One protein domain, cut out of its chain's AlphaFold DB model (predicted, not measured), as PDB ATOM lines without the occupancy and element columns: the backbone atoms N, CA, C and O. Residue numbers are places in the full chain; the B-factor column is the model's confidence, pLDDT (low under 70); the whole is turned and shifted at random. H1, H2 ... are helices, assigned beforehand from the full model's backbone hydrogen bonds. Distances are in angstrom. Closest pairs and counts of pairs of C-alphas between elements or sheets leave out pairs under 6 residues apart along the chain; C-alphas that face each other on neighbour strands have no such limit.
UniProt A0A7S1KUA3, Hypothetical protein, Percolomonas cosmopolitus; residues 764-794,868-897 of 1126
ATOM      1  N   GLU A 764     191.964 200.186 149.778       94.88
ATOM      2  CA  GLU A 764     193.359 200.567 149.463       94.88
ATOM      3  C   GLU A 764     194.238 200.524 150.729       94.88
ATOM      4  O   GLU A 764     195.270 199.848 150.739       94.88
ATOM      5  N   ASP A 765     193.788 201.153 151.823       95.44
ATOM      6  CA  ASP A 765     194.490 201.165 153.117       95.44
ATOM      7  C   ASP A 765     194.667 199.749 153.706       95.44
ATOM      8  O   ASP A 765     195.713 199.426 154.280       95.44
ATOM      9  N   GLN A 766     193.668 198.870 153.554       96.69
ATOM     10  CA  GLN A 766     193.767 197.471 153.989       96.69
ATOM     11  C   GLN A 766     194.769 196.665 153.150       96.69
ATOM     12  O   GLN A 766     195.577 195.927 153.722       96.69
ATOM     13  N   ILE A 767     194.759 196.819 151.823       95.06
ATOM     14  CA  ILE A 767     195.695 196.140 150.911       95.06
ATOM     15  C   ILE A 767     197.138 196.567 151.208       95.06
ATOM     16  O   ILE A 767     198.024 195.708 151.261       95.06
ATOM     17  N   ASP A 768     197.391 197.850 151.475       94.94
ATOM     18  CA  ASP A 768     198.745 198.334 151.780       94.94
ATOM     19  C   ASP A 768     199.213 197.952 153.194       94.94
ATOM     20  O   ASP A 768     200.389 197.629 153.388       94.94
ATOM     21  N   ASN A 769     198.303 197.848 154.169       96.94
ATOM     22  CA  ASN A 769     198.592 197.281 155.493       96.94
ATOM     23  C   ASN A 769     198.962 195.784 155.406       96.94
ATOM     24  O   ASN A 769     199.972 195.358 155.974       96.94
ATOM     25  N   LEU A 770     198.204 194.987 154.643       95.88
ATOM     26  CA  LEU A 770     198.512 193.572 154.399       95.88
ATOM     27  C   LEU A 770     199.827 193.396 153.624       95.88
ATOM     28  O   LEU A 770     200.654 192.568 154.007       95.88
ATOM     29  N   SER A 771     200.068 194.220 152.602       96.00
ATOM     30  CA  SER A 771     201.320 194.222 151.832       96.00
ATOM     31  C   SER A 771     202.530 194.548 152.711       96.00
ATOM     32  O   SER A 771     203.573 193.901 152.598       96.00
ATOM     33  N   LYS A 772     202.385 195.498 153.646       96.75
ATOM     34  CA  LYS A 772     203.421 195.816 154.635       96.75
ATOM     35  C   LYS A 772     203.707 194.630 155.560       96.75
ATOM     36  O   LYS A 772     204.874 194.291 155.741       96.75
ATOM     37  N   LYS A 773     202.671 193.983 156.109       96.75
ATOM     38  CA  LYS A 773     202.822 192.801 156.979       96.75
ATOM     39  C   LYS A 773     203.512 191.642 156.263       96.75
ATOM     40  O   LYS A 773     204.395 191.019 156.846       96.75
ATOM     41  N   LEU A 774     203.169 191.394 154.999       96.25
ATOM     42  CA  LEU A 774     203.795 190.343 154.197       96.25
ATOM     43  C   LEU A 774     205.291 190.621 153.955       96.25
ATOM     44  O   LEU A 774     206.111 189.718 154.083       96.25
ATOM     45  N   GLU A 775     205.677 191.874 153.690       95.25
ATOM     46  CA  GLU A 775     207.089 192.283 153.575       95.25
ATOM     47  C   GLU A 775     207.826 192.401 154.928       95.25
ATOM     48  O   GLU A 775     209.055 192.490 154.946       95.25
ATOM     49  N   GLU A 776     207.124 192.413 156.064       95.69
ATOM     50  CA  GLU A 776     207.712 192.250 157.403       95.69
ATOM     51  C   GLU A 776     207.952 190.756 157.702       95.69
ATOM     52  O   GLU A 776     209.082 190.375 158.013       95.69
ATOM     53  N   GLN A 777     206.952 189.896 157.477       94.94
ATOM     54  CA  GLN A 777     207.050 188.434 157.604       94.94
ATOM     55  C   GLN A 777     208.148 187.848 156.705       94.94
ATOM     56  O   GLN A 777     208.976 187.063 157.155       94.94
ATOM     57  N   LYS A 778     208.218 188.283 155.442       95.06
ATOM     58  CA  LYS A 778     209.240 187.876 154.465       95.06
ATOM     59  C   LYS A 778     210.671 188.211 154.909       95.06
ATOM     60  O   LYS A 778     211.600 187.517 154.507       95.06
ATOM     61  N   LYS A 779     210.867 189.231 155.756       94.62
ATOM     62  CA  LYS A 779     212.191 189.609 156.288       94.62
ATOM     63  C   LYS A 779     212.613 188.773 157.490       94.62
ATOM     64  O   LYS A 779     213.775 188.392 157.544       94.62
ATOM     65  N   SER A 780     211.705 188.456 158.419       93.88
ATOM     66  CA  SER A 780     212.019 187.511 159.506       93.88
ATOM     67  C   SER A 780     212.269 186.107 158.949       93.88
ATOM     68  O   SER A 780     213.274 185.483 159.263       93.88
ATOM     69  N   SER A 781     211.406 185.685 158.023       93.31
ATOM     70  CA  SER A 781     211.488 184.446 157.245       93.31
ATOM     71  C   SER A 781     212.837 184.309 156.508       93.31
ATOM     72  O   SER A 781     213.546 183.317 156.666       93.31
ATOM     73  N   ALA A 782     213.286 185.344 155.788       93.50
ATOM     74  CA  ALA A 782     214.596 185.325 155.126       93.50
ATOM     75  C   ALA A 782     215.793 185.208 156.096       93.50
ATOM     76  O   ALA A 782     216.806 184.609 155.731       93.50
ATOM     77  N   ALA A 783     215.692 185.758 157.312       94.94
ATOM     78  CA  ALA A 783     216.748 185.650 158.321       94.94
ATOM     79  C   ALA A 783     216.832 184.230 158.911       94.94
ATOM     80  O   ALA A 783     217.925 183.684 159.030       94.94
ATOM     81  N   GLU A 784     215.686 183.604 159.196       95.88
ATOM     82  CA  GLU A 784     215.609 182.225 159.700       95.88
ATOM     83  C   GLU A 784     216.175 181.211 158.687       95.88
ATOM     84  O   GLU A 784     216.926 180.311 159.061       95.88
ATOM     85  N   VAL A 785     215.928 181.403 157.384       95.56
ATOM     86  CA  VAL A 785     216.566 180.605 156.314       95.56
ATOM     87  C   VAL A 785     218.081 180.736 156.312       95.56
ATOM     88  O   VAL A 785     218.774 179.749 156.054       95.56
ATOM     89  N   GLN A 786     218.605 181.942 156.537       95.88
ATOM     90  CA  GLN A 786     220.048 182.144 156.577       95.88
ATOM     91  C   GLN A 786     220.649 181.432 157.796       95.88
ATOM     92  O   GLN A 786     221.618 180.694 157.632       95.88
ATOM     93  N   GLU A 787     220.031 181.556 158.973       97.19
ATOM     94  CA  GLU A 787     220.481 180.856 160.180       97.19
ATOM     95  C   GLU A 787     220.446 179.327 160.002       97.19
ATOM     96  O   GLU A 787     221.445 178.657 160.260       97.19
ATOM     97  N   LEU A 788     219.354 178.764 159.469       96.88
ATOM     98  CA  LEU A 788     219.244 177.325 159.186       96.88
ATOM     99  C   LEU A 788     220.294 176.837 158.172       96.88
ATOM    100  O   LEU A 788     220.806 175.723 158.306       96.88
ATOM    101  N   LYS A 789     220.650 177.654 157.173       96.50
ATOM    102  CA  LYS A 789     221.711 177.331 156.201       96.50
ATOM    103  C   LYS A 789     223.104 177.398 156.824       96.50
ATOM    104  O   LYS A 789     223.924 176.527 156.540       96.50
ATOM    105  N   GLU A 790     223.368 178.370 157.693       97.31
ATOM    106  CA  GLU A 790     224.631 178.472 158.436       97.31
ATOM    107  C   GLU A 790     224.788 177.319 159.448       97.31
ATOM    108  O   GLU A 790     225.861 176.717 159.530       97.31
ATOM    109  N   GLN A 791     223.707 176.924 160.136       97.50
ATOM    110  CA  GLN A 791     223.663 175.735 161.002       97.50
ATOM    111  C   GLN A 791     223.935 174.443 160.211       97.50
ATOM    112  O   GLN A 791     224.807 173.660 160.589       97.50
ATOM    113  N   LEU A 792     223.248 174.231 159.080       97.31
ATOM    114  CA  LEU A 792     223.407 173.028 158.254       97.31
ATOM    115  C   LEU A 792     224.812 172.925 157.634       97.31
ATOM    116  O   LEU A 792     225.376 171.831 157.578       97.31
ATOM    117  N   LEU A 793     225.409 174.049 157.226       96.81
ATOM    118  CA  LEU A 793     226.772 174.088 156.689       96.81
ATOM    119  C   LEU A 793     227.832 173.860 157.782       96.81
ATOM    120  O   LEU A 793     228.801 173.136 157.555       96.81
ATOM    121  N   SER A 794     227.621 174.393 158.991       97.06
ATOM    122  CA  SER A 794     228.441 174.082 160.174       97.06
ATOM    123  C   SER A 794     228.415 172.585 160.500       97.06
ATOM    124  O   SER A 794     229.464 171.964 160.687       97.06
ATOM    125  N   LEU A 868     214.139 173.393 156.922       96.81
ATOM    126  CA  LEU A 868     214.403 174.112 155.678       96.81
ATOM    127  C   LEU A 868     213.306 173.849 154.630       96.81
ATOM    128  O   LEU A 868     212.815 174.791 154.017       96.81
ATOM    129  N   GLU A 869     212.850 172.600 154.492       95.62
ATOM    130  CA  GLU A 869     211.758 172.241 153.578       95.62
ATOM    131  C   GLU A 869     210.407 172.847 154.010       95.62
ATOM    132  O   GLU A 869     209.659 173.360 153.176       95.62
ATOM    133  N   GLN A 870     210.098 172.847 155.313       95.25
ATOM    134  CA  GLN A 870     208.934 173.564 155.855       95.25
ATOM    135  C   GLN A 870     208.994 175.055 155.508       95.25
ATOM    136  O   GLN A 870     207.990 175.641 155.099       95.25
ATOM    137  N   HIS A 871     210.174 175.660 155.615       95.44
ATOM    138  CA  HIS A 871     210.352 177.063 155.292       95.44
ATOM    139  C   HIS A 871     210.222 177.345 153.780       95.44
ATOM    140  O   HIS A 871     209.593 178.332 153.397       95.44
ATOM    141  N   ASP A 872     210.742 176.489 152.896       94.19
ATOM    142  CA  ASP A 872     210.560 176.648 151.442       94.19
ATOM    143  C   ASP A 872     209.068 176.607 151.040       94.19
ATOM    144  O   ASP A 872     208.640 177.357 150.155       94.19
ATOM    145  N   ARG A 873     208.240 175.816 151.743       92.56
ATOM    146  CA  ARG A 873     206.770 175.823 151.584       92.56
ATOM    147  C   ARG A 873     206.160 177.172 151.998       92.56
ATOM    148  O   ARG A 873     205.448 177.779 151.200       92.56
ATOM    149  N   VAL A 874     206.515 177.697 153.175       92.44
ATOM    150  CA  VAL A 874     206.070 179.027 153.651       92.44
ATOM    151  C   VAL A 874     206.525 180.153 152.710       92.44
ATOM    152  O   VAL A 874     205.783 181.103 152.452       92.44
ATOM    153  N   GLN A 875     207.723 180.053 152.127       94.44
ATOM    154  CA  GLN A 875     208.208 181.014 151.134       94.44
ATOM    155  C   GLN A 875     207.373 180.981 149.840       94.44
ATOM    156  O   GLN A 875     207.116 182.037 149.254       94.44
ATOM    157  N   LYS A 876     206.913 179.799 149.407       93.56
ATOM    158  CA  LYS A 876     206.001 179.649 148.263       93.56
ATOM    159  C   LYS A 876     204.627 180.268 148.550       93.56
ATOM    160  O   LYS A 876     204.143 181.056 147.739       93.56
ATOM    161  N   GLU A 877     204.041 179.984 149.712       93.62
ATOM    162  CA  GLU A 877     202.758 180.561 150.146       93.62
ATOM    163  C   GLU A 877     202.823 182.096 150.210       93.62
ATOM    164  O   GLU A 877     201.970 182.786 149.650       93.62
ATOM    165  N   ASN A 878     203.899 182.652 150.777       92.75
ATOM    166  CA  ASN A 878     204.143 184.098 150.786       92.75
ATOM    167  C   ASN A 878     204.267 184.695 149.370       92.75
ATOM    168  O   ASN A 878     203.841 185.829 149.139       92.75
ATOM    169  N   GLN A 879     204.810 183.952 148.397       94.75
ATOM    170  CA  GLN A 879     204.859 184.392 146.998       94.75
ATOM    171  C   GLN A 879     203.463 184.408 146.349       94.75
ATOM    172  O   GLN A 879     203.158 185.303 145.558       94.75
ATOM    173  N   GLU A 880     202.604 183.444 146.679       93.62
ATOM    174  CA  GLU A 880     201.224 183.374 146.183       93.62
ATOM    175  C   GLU A 880     200.343 184.468 146.813       93.62
ATOM    176  O   GLU A 880     199.635 185.169 146.086       93.62
ATOM    177  N   LEU A 881     200.497 184.742 148.114       94.81
ATOM    178  CA  LEU A 881     199.892 185.902 148.786       94.81
ATOM    179  C   LEU A 881     200.350 187.239 148.173       94.81
ATOM    180  O   LEU A 881     199.531 188.140 147.979       94.81
ATOM    181  N   GLN A 882     201.630 187.366 147.799       96.00
ATOM    182  CA  GLN A 882     202.148 188.573 147.141       96.00
ATOM    183  C   GLN A 882     201.518 188.786 145.750       96.00
ATOM    184  O   GLN A 882     201.230 189.926 145.381       96.00
ATOM    185  N   ARG A 883     201.229 187.711 144.999       94.06
ATOM    186  CA  ARG A 883     200.465 187.790 143.735       94.06
ATOM    187  C   ARG A 883     199.003 188.184 143.976       94.06
ATOM    188  O   ARG A 883     198.481 189.022 143.244       94.06
ATOM    189  N   ALA A 884     198.358 187.618 144.997       92.81
ATOM    190  CA  ALA A 884     196.962 187.905 145.327       92.81
ATOM    191  C   ALA A 884     196.745 189.376 145.732       92.81
ATOM    192  O   ALA A 884     195.849 190.030 145.200       92.81
ATOM    193  N   LEU A 885     197.608 189.926 146.595       96.12
ATOM    194  CA  LEU A 885     197.571 191.346 146.974       96.12
ATOM    195  C   LEU A 885     197.842 192.271 145.780       96.12
ATOM    196  O   LEU A 885     197.151 193.277 145.617       96.12
ATOM    197  N   GLN A 886     198.790 191.913 144.906       95.44
ATOM    198  CA  GLN A 886     199.059 192.684 143.691       95.44
ATOM    199  C   GLN A 886     197.848 192.697 142.742       95.44
ATOM    200  O   GLN A 886     197.551 193.747 142.172       95.44
ATOM    201  N   LYS A 887     197.121 191.577 142.601       95.31
ATOM    202  CA  LYS A 887     195.870 191.529 141.828       95.31
ATOM    203  C   LYS A 887     194.794 192.410 142.467       95.31
ATOM    204  O   LYS A 887     194.257 193.274 141.785       95.31
ATOM    205  N   ALA A 888     194.545 192.264 143.770       93.81
ATOM    206  CA  ALA A 888     193.548 193.065 144.485       93.81
ATOM    207  C   ALA A 888     193.814 194.580 144.377       93.81
ATOM    208  O   ALA A 888     192.875 195.368 144.277       93.81
ATOM    209  N   LYS A 889     195.090 194.996 144.338       96.06
ATOM    210  CA  LYS A 889     195.468 196.400 144.118       96.06
ATOM    211  C   LYS A 889     195.129 196.901 142.709       96.06
ATOM    212  O   LYS A 889     194.703 198.043 142.573       96.06
ATOM    213  N   VAL A 890     195.283 196.059 141.683       95.94
ATOM    214  CA  VAL A 890     194.871 196.378 140.302       95.94
ATOM    215  C   VAL A 890     193.347 196.409 140.185       95.94
ATOM    216  O   VAL A 890     192.812 197.392 139.683       95.94
ATOM    217  N   ASP A 891     192.647 195.399 140.713       93.38
ATOM    218  CA  ASP A 891     191.180 195.314 140.674       93.38
ATOM    219  C   ASP A 891     190.525 196.557 141.324       93.38
ATOM    220  O   ASP A 891     189.593 197.141 140.772       93.38
ATOM    221  N   ASN A 892     191.044 197.012 142.474       93.62
ATOM    222  CA  ASN A 892     190.558 198.214 143.167       93.62
ATOM    223  C   ASN A 892     190.874 199.509 142.380       93.62
ATOM    224  O   ASN A 892     190.049 200.420 142.314       93.62
ATOM    225  N   GLN A 893     192.034 199.576 141.713       94.44
ATOM    226  CA  GLN A 893     192.388 200.699 140.837       94.44
ATOM    227  C   GLN A 893     191.506 200.763 139.571       94.44
ATOM    228  O   GLN A 893     191.166 201.860 139.130       94.44
ATOM    229  N   GLU A 894     191.109 199.616 139.008       95.06
ATOM    230  CA  GLU A 894     190.181 199.521 137.868       95.06
ATOM    231  C   GLU A 894     188.784 200.031 138.269       95.06
ATOM    232  O   GLU A 894     188.280 200.973 137.659       95.06
ATOM    233  N   LEU A 895     188.225 199.527 139.380       94.56
ATOM    234  CA  LEU A 895     186.946 199.996 139.942       94.56
ATOM    235  C   LEU A 895     186.932 201.502 140.238       94.56
ATOM    236  O   LEU A 895     185.935 202.183 139.992       94.56
ATOM    237  N   ARG A 896     188.043 202.039 140.752       93.38
ATOM    238  CA  ARG A 896     188.201 203.473 141.004       93.38
ATOM    239  C   ARG A 896     188.240 204.288 139.710       93.38
ATOM    240  O   ARG A 896     187.600 205.333 139.653       93.38
ATOM    241  N   SER A 897     188.930 203.805 138.675       92.25
ATOM    242  CA  SER A 897     188.964 204.460 137.361       92.25
ATOM    243  C   SER A 897     187.586 204.490 136.692       92.25
ATOM    244  O   SER A 897     187.249 205.486 136.055       92.25
TER     245      SER A 897
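This is residues 764 to 794 and 868 to 897 of the 1126 residues of the protein "Hypothetical protein" of Percolomonas cosmopolitus (UniProt A0A7S1KUA3). Two long helices, H1 and H2, lie side by side and run opposite ways, making a narrow two-helix rod. H1 reaches beyond H2 at the end that holds residue 794. The printed part has 61 residues, with two named helices in the order H1, H2 and no named strand: the class is all helix. It is loose, with a radius of gyration of the C-alphas of 15.2 A, and spans 55 by 17 by 11 A.

Find C-alpha 764 at (193.359, 200.567, 149.463); from there H1, residues 764 to 794, runs 45.2 A to C-alpha 794 at (228.441, 174.082, 160.174). After the cut, look for C-alpha 868, where H2, residues 868 to 897, begins; it runs 43.6 A to C-alpha 897 at (188.964, 204.460, 137.361).

H1 and H2 touch, with 17 pairs of C-alphas within 8 A; look at Ile 767 and Leu 885, whose C-alphas are the closest, 6.5 A apart. Their lines stand at a shallow tilt of 18 degrees, opposite ways. In H2 every O i to N i+4 pair is within hydrogen-bond range; in H1, 26 of 27 are.

The C-alphas farthest apart are those of Ser 794 and Ser 897, at 54.8 A. Residues 795 to 867 are not printed, and C-alphas 794 and 868 are 14.7 A apart across this cut. The mean pLDDT of the printed part is 95.1, and no printed residue is under 70.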